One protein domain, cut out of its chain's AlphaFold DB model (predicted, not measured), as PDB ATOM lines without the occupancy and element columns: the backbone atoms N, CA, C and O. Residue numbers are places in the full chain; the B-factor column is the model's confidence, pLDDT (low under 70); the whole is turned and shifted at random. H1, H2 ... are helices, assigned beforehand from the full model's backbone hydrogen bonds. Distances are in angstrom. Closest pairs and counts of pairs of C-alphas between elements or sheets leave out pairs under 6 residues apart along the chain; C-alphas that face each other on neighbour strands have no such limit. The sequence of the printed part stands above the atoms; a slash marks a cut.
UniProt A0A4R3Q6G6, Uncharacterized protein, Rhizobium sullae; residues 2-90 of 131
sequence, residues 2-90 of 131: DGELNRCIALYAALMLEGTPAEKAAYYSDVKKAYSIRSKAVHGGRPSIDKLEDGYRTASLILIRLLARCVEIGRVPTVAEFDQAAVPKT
ATOM      1  N   ASP A   2      45.958 -30.610  17.942       74.19
ATOM      2  CA  ASP A   2      46.683 -29.697  17.031       74.19
ATOM      3  C   ASP A   2      45.859 -29.105  15.881       74.19
ATOM      4  O   ASP A   2      46.134 -27.996  15.430       74.19
ATOM      5  N   GLY A   3      44.832 -29.817  15.405       84.25
ATOM      6  CA  GLY A   3      43.976 -29.334  14.317       84.25
ATOM      7  C   GLY A   3      43.205 -28.060  14.669       84.25
ATOM      8  O   GLY A   3      43.159 -27.136  13.858       84.25
ATOM      9  N   GLU A   4      42.653 -27.987  15.885       87.12
ATOM     10  CA  GLU A   4      41.900 -26.813  16.341       87.12
ATOM     11  C   GLU A   4      42.833 -25.636  16.620       87.12
ATOM     12  O   GLU A   4      42.575 -24.522  16.174       87.12
ATOM     13  N   LEU A   5      43.979 -25.895  17.255       86.81
ATOM     14  CA  LEU A   5      44.990 -24.867  17.485       86.81
ATOM     15  C   LEU A   5      45.479 -24.252  16.163       86.81
ATOM     16  O   LEU A   5      45.527 -23.032  16.028       86.81
ATOM     17  N   ASN A   6      45.786 -25.085  15.165       90.88
ATOM     18  CA  ASN A   6      46.177 -24.622  13.834       90.88
ATOM     19  C   ASN A   6      45.074 -23.768  13.183       90.88
ATOM     20  O   ASN A   6      45.351 -22.710  12.619       90.88
ATOM     21  N   ARG A   7      43.808 -24.198  13.297       92.44
ATOM     22  CA  ARG A   7      42.653 -23.451  12.784       92.44
ATOM     23  C   ARG A   7      42.545 -22.069  13.433       92.44
ATOM     24  O   ARG A   7      42.394 -21.097  12.697       92.44
ATOM     25  N   CYS A   8      42.635 -21.984  14.761       91.31
ATOM     26  CA  CYS A   8      42.524 -20.724  15.497       91.31
ATOM     27  C   CYS A   8      43.670 -19.764  15.166       91.31
ATOM     28  O   CYS A   8      43.412 -18.608  14.846       91.31
ATOM     29  N   ILE A   9      44.920 -20.244  15.147       91.06
ATOM     30  CA  ILE A   9      46.084 -19.411  14.798       91.06
ATOM     31  C   ILE A   9      45.927 -18.839  13.383       91.06
ATOM     32  O   ILE A   9      46.117 -17.642  13.173       91.06
ATOM     33  N   ALA A  10      45.541 -19.677  12.418       93.88
ATOM     34  CA  ALA A  10      45.332 -19.243  11.041       93.88
ATOM     35  C   ALA A  10      44.183 -18.238  10.906       93.88
ATOM     36  O   ALA A  10      44.303 -17.262  10.167       93.88
ATOM     37  N   LEU A  11      43.082 -18.453  11.632       93.81
ATOM     38  CA  LEU A  11      41.931 -17.557  11.623       93.81
ATOM     39  C   LEU A  11      42.282 -16.186  12.207       93.81
ATOM     40  O   LEU A  11      42.014 -15.169  11.576       93.81
ATOM     41  N   TYR A  12      42.915 -16.148  13.378       93.94
ATOM     42  CA  TYR A  12      43.259 -14.889  14.040       93.94
ATOM     43  C   TYR A  12      44.305 -14.100  13.253       93.94
ATOM     44  O   TYR A  12      44.171 -12.887  13.107       93.94
ATOM     45  N   ALA A  13      45.284 -14.783  12.651       93.69
ATOM     46  CA  ALA A  13      46.232 -14.141  11.749       93.69
ATOM     47  C   ALA A  13      45.524 -13.502  10.541       93.69
ATOM     48  O   ALA A  13      45.772 -12.342  10.228       93.69
ATOM     49  N   ALA A  14      44.590 -14.213   9.902       94.12
ATOM     50  CA  ALA A  14      43.813 -13.673   8.785       94.12
ATOM     51  C   ALA A  14      42.853 -12.535   9.192       94.12
ATOM     52  O   ALA A  14      42.504 -11.695   8.363       94.12
ATOM     53  N   LEU A  15      42.413 -12.491  10.454       92.62
ATOM     54  CA  LEU A  15      41.609 -11.388  10.988       92.62
ATOM     55  C   LEU A  15      42.455 -10.142  11.262       92.62
ATOM     56  O   LEU A  15      42.000  -9.043  10.952       92.62
ATOM     57  N   MET A  16      43.664 -10.314  11.808       93.06
ATOM     58  CA  MET A  16      44.605  -9.215  12.054       93.06
ATOM     59  C   MET A  16      45.128  -8.586  10.769       93.06
ATOM     60  O   MET A  16      45.288  -7.369  10.700       93.06
ATOM     61  N   LEU A  17      45.447  -9.415   9.777       91.56
ATOM     62  CA  LEU A  17      45.997  -8.947   8.517       91.56
ATOM     63  C   LEU A  17      44.870  -8.361   7.661       91.56
ATOM     64  O   LEU A  17      43.931  -9.049   7.255       91.56
ATOM     65  N   GLU A  18      44.952  -7.058   7.411       84.94
ATOM     66  CA  GLU A  18      44.010  -6.366   6.539       84.94
ATOM     67  C   GLU A  18      44.157  -6.840   5.088       84.94
ATOM     68  O   GLU A  18      45.224  -7.275   4.652       84.94
ATOM     69  N   GLY A  19      43.050  -6.802   4.349       89.12
ATOM     70  CA  GLY A  19      42.992  -7.273   2.972       89.12
ATOM     71  C   GLY A  19      41.576  -7.628   2.534       89.12
ATOM     72  O   GLY A  19      40.637  -7.709   3.335       89.12
ATOM     73  N   THR A  20      41.439  -7.854   1.237       92.94
ATOM     74  CA  THR A  20      40.254  -8.418   0.594       92.94
ATOM     75  C   THR A  20      39.951  -9.826   1.130       92.94
ATOM     76  O   THR A  20      40.831 -10.499   1.673       92.94
ATOM     77  N   PRO A  21      38.719 -10.341   0.954       91.19
ATOM     78  CA  PRO A  21      38.391 -11.717   1.339       91.19
ATOM     79  C   PRO A  21      39.335 -12.770   0.737       91.19
ATOM     80  O   PRO A  21      39.658 -13.755   1.398       91.19
ATOM     81  N   ALA A  22      39.813 -12.543  -0.491       92.94
ATOM     82  CA  ALA A  22      40.763 -13.426  -1.162       92.94
ATOM     83  C   ALA A  22      42.144 -13.411  -0.485       92.94
ATOM     84  O   ALA A  22      42.710 -14.470  -0.221       92.94
ATOM     85  N   GLU A  23      42.660 -12.230  -0.137       93.19
ATOM     86  CA  GLU A  23      43.937 -12.095   0.578       93.19
ATOM     87  C   GLU A  23      43.863 -12.707   1.978       93.19
ATOM     88  O   GLU A  23      44.767 -13.430   2.387       93.19
ATOM     89  N   LYS A  24      42.746 -12.520   2.689       92.31
ATOM     90  CA  LYS A  24      42.530 -13.155   3.996       92.31
ATOM     91  C   LYS A  24      42.502 -14.679   3.907       92.31
ATOM     92  O   LYS A  24      43.079 -15.356   4.759       92.31
ATOM     93  N   ALA A  25      41.879 -15.229   2.865       93.38
ATOM     94  CA  ALA A  25      41.911 -16.666   2.603       93.38
ATOM     95  C   ALA A  25      43.337 -17.161   2.294       93.38
ATOM     96  O   ALA A  25      43.724 -18.240   2.755       93.38
ATOM     97  N   ALA A  26      44.137 -16.366   1.576       94.12
ATOM     98  CA  ALA A  26      45.544 -16.668   1.325       94.12
ATOM     99  C   ALA A  26      46.359 -16.679   2.628       94.12
ATOM    100  O   ALA A  26      47.014 -17.679   2.916       94.12
ATOM    101  N   TYR A  27      46.226 -15.657   3.481       94.00
ATOM    102  CA  TYR A  27      46.897 -15.615   4.787       94.00
ATOM    103  C   TYR A  27      46.550 -16.818   5.663       94.00
ATOM    104  O   TYR A  27      47.431 -17.432   6.264       94.00
ATOM    105  N   TYR A  28      45.273 -17.202   5.699       94.12
ATOM    106  CA  TYR A  28      44.826 -18.395   6.413       94.12
ATOM    107  C   TYR A  28      45.534 -19.663   5.902       94.12
ATOM    108  O   TYR A  28      46.008 -20.487   6.690       94.12
ATOM    109  N   SER A  29      45.635 -19.822   4.579       94.56
ATOM    110  CA  SER A  29      46.330 -20.951   3.951       94.56
ATOM    111  C   SER A  29      47.827 -20.961   4.277       94.56
ATOM    112  O   SER A  29      48.369 -22.000   4.673       94.56
ATOM    113  N   ASP A  30      48.485 -19.805   4.186       93.88
ATOM    114  CA  ASP A  30      49.921 -19.655   4.426       93.88
ATOM    115  C   ASP A  30      50.296 -20.018   5.865       93.88
ATOM    116  O   ASP A  30      51.243 -20.778   6.095       93.88
ATOM    117  N   VAL A  31      49.504 -19.562   6.838       94.19
ATOM    118  CA  VAL A  31      49.703 -19.896   8.254       94.19
ATOM    119  C   VAL A  31      49.565 -21.400   8.481       94.19
ATOM    120  O   VAL A  31      50.421 -22.009   9.128       94.19
ATOM    121  N   LYS A  32      48.541 -22.039   7.900       93.81
ATOM    122  CA  LYS A  32      48.356 -23.494   8.018       93.81
ATOM    123  C   LYS A  32      49.503 -24.273   7.394       93.81
ATOM    124  O   LYS A  32      49.912 -25.299   7.944       93.81
ATOM    125  N   LYS A  33      50.020 -23.806   6.256       92.06
ATOM    126  CA  LYS A  33      51.163 -24.418   5.576       92.06
ATOM    127  C   LYS A  33      52.418 -24.322   6.443       92.06
ATOM    128  O   LYS A  33      53.051 -25.349   6.690       92.06
ATOM    129  N   ALA A  34      52.726 -23.136   6.967       91.44
ATOM    130  CA  ALA A  34      53.856 -22.920   7.869       91.44
ATOM    131  C   ALA A  34      53.741 -23.781   9.141       91.44
ATOM    132  O   ALA A  34      54.694 -24.464   9.525       91.44
ATOM    133  N   TYR A  35      52.549 -23.843   9.745       90.94
ATOM    134  CA  TYR A  35      52.293 -24.687  10.912       90.94
ATOM    135  C   TYR A  35      52.465 -26.178  10.597       90.94
ATOM    136  O   TYR A  35      53.056 -26.908  11.390       90.94
ATOM    137  N   SER A  36      51.995 -26.646   9.436       90.50
ATOM    138  CA  SER A  36      52.152 -28.046   9.022       90.50
ATOM    139  C   SER A  36      53.621 -28.434   8.844       90.50
ATOM    140  O   SER A  36      54.018 -29.520   9.266       90.50
ATOM    141  N   ILE A  37      54.438 -27.545   8.266       89.94
ATOM    142  CA  ILE A  37      55.885 -27.757   8.126       89.94
ATOM    143  C   ILE A  37      56.535 -27.871   9.510       89.94
ATOM    144  O   ILE A  37      57.234 -28.852   9.768       89.94
ATOM    145  N   ARG A  38      56.238 -26.936  10.425       87.06
ATOM    146  CA  ARG A  38      56.724 -26.982  11.814       87.06
ATOM    147  C   ARG A  38      56.302 -28.270  12.514       87.06
ATOM    148  O   ARG A  38      57.147 -28.952  13.075       87.06
ATOM    149  N   SER A  39      55.010 -28.593  12.482       88.75
ATOM    150  CA  SER A  39      54.436 -29.777  13.131       88.75
ATOM    151  C   SER A  39      55.134 -31.053  12.653       88.75
ATOM    152  O   SER A  39      55.591 -31.851  13.466       88.75
ATOM    153  N   LYS A  40      55.343 -31.201  11.339       88.75
ATOM    154  CA  LYS A  40      56.111 -32.328  10.792       88.75
ATOM    155  C   LYS A  40      57.543 -32.362  11.321       88.75
ATOM    156  O   LYS A  40      57.984 -33.427  11.727       88.75
ATOM    157  N   ALA A  41      58.247 -31.232  11.338       87.44
ATOM    158  CA  ALA A  41      59.630 -31.173  11.810       87.44
ATOM    159  C   ALA A  41      59.769 -31.541  13.300       87.44
ATOM    160  O   ALA A  41      60.680 -32.277  13.667       87.44
ATOM    161  N   VAL A  42      58.853 -31.075  14.159       86.75
ATOM    162  CA  VAL A  42      58.927 -31.312  15.617       86.75
ATOM    163  C   VAL A  42      58.431 -32.695  16.041       86.75
ATOM    164  O   VAL A  42      58.826 -33.180  17.095       86.75
ATOM    165  N   HIS A  43      57.601 -33.354  15.229       87.12
ATOM    166  CA  HIS A  43      57.105 -34.709  15.500       87.12
ATOM    167  C   HIS A  43      57.894 -35.802  14.758       87.12
ATOM    168  O   HIS A  43      57.372 -36.884  14.501       87.12
ATOM    169  N   GLY A  44      59.157 -35.534  14.408       82.62
ATOM    170  CA  GLY A  44      60.079 -36.533  13.850       82.62
ATOM    171  C   GLY A  44      59.973 -36.749  12.338       82.62
ATOM    172  O   GLY A  44      60.637 -37.629  11.788       82.62
ATOM    173  N   GLY A  45      59.176 -35.942  11.640       84.06
ATOM    174  CA  GLY A  45      59.225 -35.861  10.187       84.06
ATOM    175  C   GLY A  45      60.562 -35.285   9.720       84.06
ATOM    176  O   GLY A  45      61.147 -34.422  10.370       84.06
ATOM    177  N   ARG A  46      61.034 -35.746   8.558       85.56
ATOM    178  CA  ARG A  46      62.259 -35.257   7.905       85.56
ATOM    179  C   ARG A  46      61.902 -34.450   6.648       85.56
ATOM    180  O   ARG A  46      62.064 -34.961   5.540       85.56
ATOM    181  N   PRO A  47      61.309 -33.245   6.779       84.94
ATOM    182  CA  PRO A  47      61.110 -32.370   5.628       84.94
ATOM    183  C   PRO A  47      62.466 -32.015   5.001       84.94
ATOM    184  O   PRO A  47      63.479 -31.966   5.695       84.94
ATOM    185  N   SER A  48      62.482 -31.777   3.687       91.31
ATOM    186  CA  SER A  48      63.686 -31.295   3.008       91.31
ATOM    187  C   SER A  48      64.110 -29.934   3.557       91.31
ATOM    188  O   SER A  48      63.267 -29.172   4.040       91.31
ATOM    189  N   ILE A  49      65.404 -29.626   3.447       90.00
ATOM    190  CA  ILE A  49      65.973 -28.339   3.875       90.00
ATOM    191  C   ILE A  49      65.218 -27.182   3.209       90.00
ATOM    192  O   ILE A  49      64.716 -26.321   3.921       90.00
ATOM    193  N   ASP A  50      64.977 -27.251   1.897       92.50
ATOM    194  CA  ASP A  50      64.215 -26.229   1.162       92.50
ATOM    195  C   ASP A  50      62.830 -25.963   1.777       92.50
ATOM    196  O   ASP A  50      62.404 -24.823   1.935       92.50
ATOM    197  N   LYS A  51      62.120 -27.017   2.207       90.12
ATOM    198  CA  LYS A  51      60.797 -26.873   2.838       90.12
ATOM    199  C   LYS A  51      60.886 -26.244   4.222       90.12
ATOM    200  O   LYS A  51      59.951 -25.555   4.628       90.12
ATOM    201  N   LEU A  52      61.956 -26.521   4.965       89.69
ATOM    202  CA  LEU A  52      62.203 -25.898   6.263       89.69
ATOM    203  C   LEU A  52      62.516 -24.413   6.098       89.69
ATOM    204  O   LEU A  52      61.937 -23.599   6.816       89.69
ATOM    205  N   GLU A  53      63.365 -24.062   5.133       92.12
ATOM    206  CA  GLU A  53      63.697 -22.675   4.808       92.12
ATOM    207  C   GLU A  53      62.463 -21.893   4.351       92.12
ATOM    208  O   GLU A  53      62.182 -20.819   4.890       92.12
ATOM    209  N   ASP A  54      61.667 -22.457   3.440       89.56
ATOM    210  CA  ASP A  54      60.404 -21.870   2.988       89.56
ATOM    211  C   ASP A  54      59.422 -21.673   4.147       89.56
ATOM    212  O   ASP A  54      58.797 -20.615   4.279       89.56
ATOM    213  N   GLY A  55      59.286 -22.689   5.005       90.38
ATOM    214  CA  GLY A  55      58.422 -22.636   6.179       90.38
ATOM    215  C   GLY A  55      58.853 -21.545   7.156       90.38
ATOM    216  O   GLY A  55      58.014 -20.765   7.608       90.38
ATOM    217  N   TYR A  56      60.155 -21.452   7.434       90.81
ATOM    218  CA  TYR A  56      60.729 -20.436   8.311       90.81
ATOM    219  C   TYR A  56      60.553 -19.029   7.735       90.81
ATOM    220  O   TYR A  56      60.038 -18.144   8.416       90.81
ATOM    221  N   ARG A  57      60.903 -18.825   6.460       93.19
ATOM    222  CA  ARG A  57      60.742 -17.538   5.771       93.19
ATOM    223  C   ARG A  57      59.287 -17.077   5.792       93.19
ATOM    224  O   ARG A  57      59.017 -15.927   6.136       93.19
ATOM    225  N   THR A  58      58.357 -17.975   5.470       91.31
ATOM    226  CA  THR A  58      56.916 -17.682   5.474       91.31
ATOM    227  C   THR A  58      56.440 -17.304   6.877       91.31
ATOM    228  O   THR A  58      55.786 -16.277   7.051       91.31
ATOM    229  N   ALA A  59      56.811 -18.089   7.894       91.50
ATOM    230  CA  ALA A  59      56.435 -17.824   9.280       91.50
ATOM    231  C   ALA A  59      56.980 -16.481   9.789       91.50
ATOM    232  O   ALA A  59      56.238 -15.720  10.408       91.50
ATOM    233  N   SER A  60      58.242 -16.156   9.491       94.00
ATOM    234  CA  SER A  60      58.854 -14.886   9.891       94.00
ATOM    235  C   SER A  60      58.163 -13.686   9.244       94.00
ATOM    236  O   SER A  60      57.892 -12.701   9.926       94.00
ATOM    237  N   LEU A  61      57.812 -13.770   7.955       94.19
ATOM    238  CA  LEU A  61      57.072 -12.703   7.271       94.19
ATOM    239  C   LEU A  61      55.683 -12.483   7.879       94.19
ATOM    240  O   LEU A  61      55.283 -11.339   8.090       94.19
ATOM    241  N   ILE A  62      54.964 -13.565   8.193       93.00
ATOM    242  CA  ILE A  62      53.671 -13.485   8.883       93.00
ATOM    243  C   ILE A  62      53.850 -12.814  10.248       93.00
ATOM    244  O   ILE A  62      53.139 -11.859  10.553       93.00
ATOM    245  N   LEU A  63      54.820 -13.267  11.049       93.69
ATOM    246  CA  LEU A  63      55.060 -12.733  12.387       93.69
ATOM    247  C   LEU A  63      55.391 -11.237  12.358       93.69
ATOM    248  O   LEU A  63      54.816 -10.477  13.133       93.69
ATOM    249  N   ILE A  64      56.264 -10.800  11.447       96.06
ATOM    250  CA  ILE A  64      56.620  -9.382  11.290       96.06
ATOM    251  C   ILE A  64      55.377  -8.543  10.985       96.06
ATOM    252  O   ILE A  64      55.186  -7.494  11.596       96.06
ATOM    253  N   ARG A  65      54.500  -9.009  10.086       94.94
ATOM    254  CA  ARG A  65      53.260  -8.293   9.743       94.94
ATOM    255  C   ARG A  65      52.284  -8.222  10.916       94.94
ATOM    256  O   ARG A  65      51.683  -7.178  11.141       94.94
ATOM    257  N   LEU A  66      52.146  -9.304  11.683       94.38
ATOM    258  CA  LEU A  66      51.304  -9.317  12.882       94.38
ATOM    259  C   LEU A  66      51.836  -8.356  13.952       94.38
ATOM    260  O   LEU A  66      51.062  -7.603  14.536       94.38
ATOM    261  N   LEU A  67      53.153  -8.338  14.171       94.88
ATOM    262  CA  LEU A  67      53.792  -7.405  15.101       94.88
ATOM    263  C   LEU A  67      53.623  -5.953  14.650       94.88
ATOM    264  O   LEU A  67      53.263  -5.112  15.470       94.88
ATOM    265  N   ALA A  68      53.811  -5.666  13.359       95.44
ATOM    266  CA  ALA A  68      53.552  -4.343  12.795       95.44
ATOM    267  C   ALA A  68      52.103  -3.907  13.057       95.44
ATOM    268  O   ALA A  68      51.874  -2.806  13.551       95.44
ATOM    269  N   ARG A  69      51.132  -4.808  12.863       93.81
ATOM    270  CA  ARG A  69      49.724  -4.520  13.153       93.81
ATOM    271  C   ARG A  69      49.468  -4.230  14.635       93.81
ATOM    272  O   ARG A  69      48.723  -3.308  14.953       93.81
ATOM    273  N   CYS A  70      50.092  -4.975  15.550       94.44
ATOM    274  CA  CYS A  70      50.007  -4.679  16.986       94.44
ATOM    275  C   CYS A  70      50.561  -3.284  17.316       94.44
ATOM    276  O   CYS A  70      49.985  -2.576  18.142       94.44
ATOM    277  N   VAL A  71      51.657  -2.877  16.669       95.94
ATOM    278  CA  VAL A  71      52.249  -1.541  16.840       95.94
ATOM    279  C   VAL A  71      51.317  -0.455  16.301       95.94
ATOM    280  O   VAL A  71      51.084   0.530  16.993       95.94
ATOM    281  N   GLU A  72      50.726  -0.649  15.123       94.25
ATOM    282  CA  GLU A  72      49.771   0.294  14.523       94.25
ATOM    283  C   GLU A  72      48.514   0.504  15.381       94.25
ATOM    284  O   GLU A  72      48.011   1.619  15.481       94.25
ATOM    285  N   ILE A  73      48.006  -0.559  16.013       93.19
ATOM    286  CA  ILE A  73      46.848  -0.496  16.925       93.19
ATOM    287  C   ILE A  73      47.264   0.009  18.324       93.19
ATOM    288  O   ILE A  73      46.415   0.381  19.135       93.19
ATOM    289  N   GLY A  74      48.567   0.031  18.627       95.12
ATOM    290  CA  GLY A  74      49.120   0.445  19.918       95.12
ATOM    291  C   GLY A  74      48.944  -0.579  21.045       95.12
ATOM    292  O   GLY A  74      49.131  -0.239  22.212       95.12
ATOM    293  N   ARG A  75      48.558  -1.823  20.727       94.19
ATOM    294  CA  ARG A  75      48.372  -2.922  21.692       94.19
ATOM    295  C   ARG A  75      48.266  -4.283  21.001       94.19
ATOM    296  O   ARG A  75      48.048  -4.374  19.796       94.19
ATOM    297  N   VAL A  76      48.329  -5.350  21.797       93.50
ATOM    298  CA  VAL A  76      47.994  -6.716  21.365       93.50
ATOM    299  C   VAL A  76      46.491  -6.964  21.577       93.50
ATOM    300  O   VAL A  76      46.003  -6.729  22.689       93.50
ATOM    301  N   PRO A  77      45.734  -7.417  20.559       92.31
ATOM    302  CA  PRO A  77      44.330  -7.781  20.731       92.31
ATOM    303  C   PRO A  77      44.136  -9.001  21.638       92.31
ATOM    304  O   PRO A  77      44.955  -9.919  21.670       92.31
ATOM    305  N   THR A  78      43.024  -9.020  22.365       91.94
ATOM    306  CA  THR A  78      42.612 -10.142  23.211       91.94
ATOM    307  C   THR A  78      41.932 -11.237  22.387       91.94
ATOM    308  O   THR A  78      41.409 -10.995  21.300       91.94
ATOM    309  N   VAL A  79      41.884 -12.457  22.929       88.38
ATOM    310  CA  VAL A  79      41.203 -13.594  22.280       88.38
ATOM    311  C   VAL A  79      39.719 -13.294  22.034       88.38
ATOM    312  O   VAL A  79      39.217 -13.547  20.943       88.38
ATOM    313  N   ALA A  80      39.043 -12.662  22.999       89.44
ATOM    314  CA  ALA A  80      37.629 -12.308  22.883       89.44
ATOM    315  C   ALA A  80      37.342 -11.364  21.701       89.44
ATOM    316  O   ALA A  80      36.307 -11.485  21.050       89.44
ATOM    317  N   GLU A  81      38.259 -10.445  21.392       89.75
ATOM    318  CA  GLU A  81      38.117  -9.542  20.244       89.75
ATOM    319  C   GLU A  81      38.237 -10.288  18.914       89.75
ATOM    320  O   GLU A  81      37.503  -9.993  17.969       89.75
ATOM    321  N   PHE A  82      39.118 -11.289  18.842       90.56
ATOM    322  CA  PHE A  82      39.198 -12.151  17.668       90.56
ATOM    323  C   PHE A  82      37.957 -13.012  17.491       90.56
ATOM    324  O   PHE A  82      37.466 -13.140  16.371       90.56
ATOM    325  N   ASP A  83      37.431 -13.568  18.580       88.31
ATOM    326  CA  ASP A  83      36.217 -14.378  18.534       88.31
ATOM    327  C   ASP A  83      35.027 -13.547  18.049       88.31
ATOM    328  O   ASP A  83      34.306 -13.973  17.149       88.31
ATOM    329  N   GLN A  84      34.874 -12.317  18.546       87.88
ATOM    330  CA  GLN A  84      33.850 -11.386  18.063       87.88
ATOM    331  C   GLN A  84      34.019 -11.057  16.576       87.88
ATOM    332  O   GLN A  84      33.040 -11.048  15.828       87.88
ATOM    333  N   ALA A  85      35.253 -10.818  16.123       87.50
ATOM    334  CA  ALA A  85      35.540 -10.533  14.718       87.50
ATOM    335  C   ALA A  85      35.323 -11.748  13.794       87.50
ATOM    336  O   ALA A  85      35.053 -11.573  12.605       87.50
ATOM    337  N   ALA A  86      35.428 -12.969  14.327       85.81
ATOM    338  CA  ALA A  86      35.200 -14.210  13.596       85.81
ATOM    339  C   ALA A  86      33.710 -14.521  13.369       85.81
ATOM    340  O   ALA A  86      33.382 -15.304  12.474       85.81
ATOM    341  N   VAL A  87      32.802 -13.929  14.154       84.00
ATOM    342  CA  VAL A  87      31.357 -14.141  14.006       84.00
ATOM    343  C   VAL A  87      30.827 -13.346  12.802       84.00
ATOM    344  O   VAL A  87      30.988 -12.124  12.736       84.00
ATOM    345  N   PRO A  88      30.135 -13.989  11.841       72.81
ATOM    346  CA  PRO A  88      29.486 -13.284  10.744       72.81
ATOM    347  C   PRO A  88      28.448 -12.279  11.266       72.81
ATOM    348  O   PRO A  88      27.495 -12.655  11.950       72.81
ATOM    349  N   LYS A  89      28.564 -11.002  10.875       64.88
ATOM    350  CA  LYS A  89      27.608  -9.936  11.251       64.88
ATOM    351  C   LYS A  89      26.154 -10.236  10.847       64.88
ATOM    352  O   LYS A  89      25.225  -9.661  11.406       64.88
ATOM    353  N   THR A  90      25.937 -11.137   9.891       57.88
ATOM    354  CA  THR A  90      24.611 -11.608   9.470       57.88
ATOM    355  C   THR A  90      23.901 -12.469  10.519       57.88
ATOM    356  O   THR A  90      22.673 -12.509  10.504       57.88
TER     357      THR A  90
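AT A GLANCE: This is residues 2 to 90 of the 131 residues of an uncharacterized protein of Rhizobium sullae (UniProt A0A4R3Q6G6). The long helix H3 is crossed by H2, which folds back on H1 as a helical hairpin; the end of H1 reaches H3, and short H4 packs on H1. The printed part has 89 residues, 70 of them in four named helices, ordered H1, H2, H3, H4, with no named strand; the class is all helix, and the whole is only just compact, close to loose, with a radius of gyration of the C-alphas of 14.1 A and spans of 42 by 26 by 24 A.

IN THESE COORDINATES: H3, residues 49 to 73, is 36.2 A long and begins at C-alpha 49 (65.973, -28.339, 3.875). H2 is residues 21 to 42, 31.8 A; H1, residues 2 to 16, 21.2 A; H4, residues 79 to 86, 10.6 A, ending at C-alpha 86 (35.200, -14.210, 13.596).

HOW THE PARTS SIT: Helix packing is mostly crossed. Each closest pair is of C-alphas. H3 residues 51 to 62 touch H2 residues 30 to 38, at a steep 51 degrees, opposite ways; Ala 34 and Gly 55 are 4.9 A apart. H1 and H2 touch, Ala 10 to Tyr 28 4.7 A, opposite ways at 38 degrees, only just steep. H1, the hub, touches H3 with residues 13 to 16 alone, Met 16 to Leu 66 6.8 A, and H4, about perpendicular at 75 degrees, Tyr 12 to Phe 82 6.1 A. H4 is apart from H2 and H3. In H1, H2, H3 and H4 every O i to N i+4 pair is within hydrogen-bond range.

THE WHOLE: The farthest C-alphas, Ile 49 and Thr 90, are 45.0 A apart. The printed part has no cut and no long link. Residues 89 to 90 have pLDDT under 70.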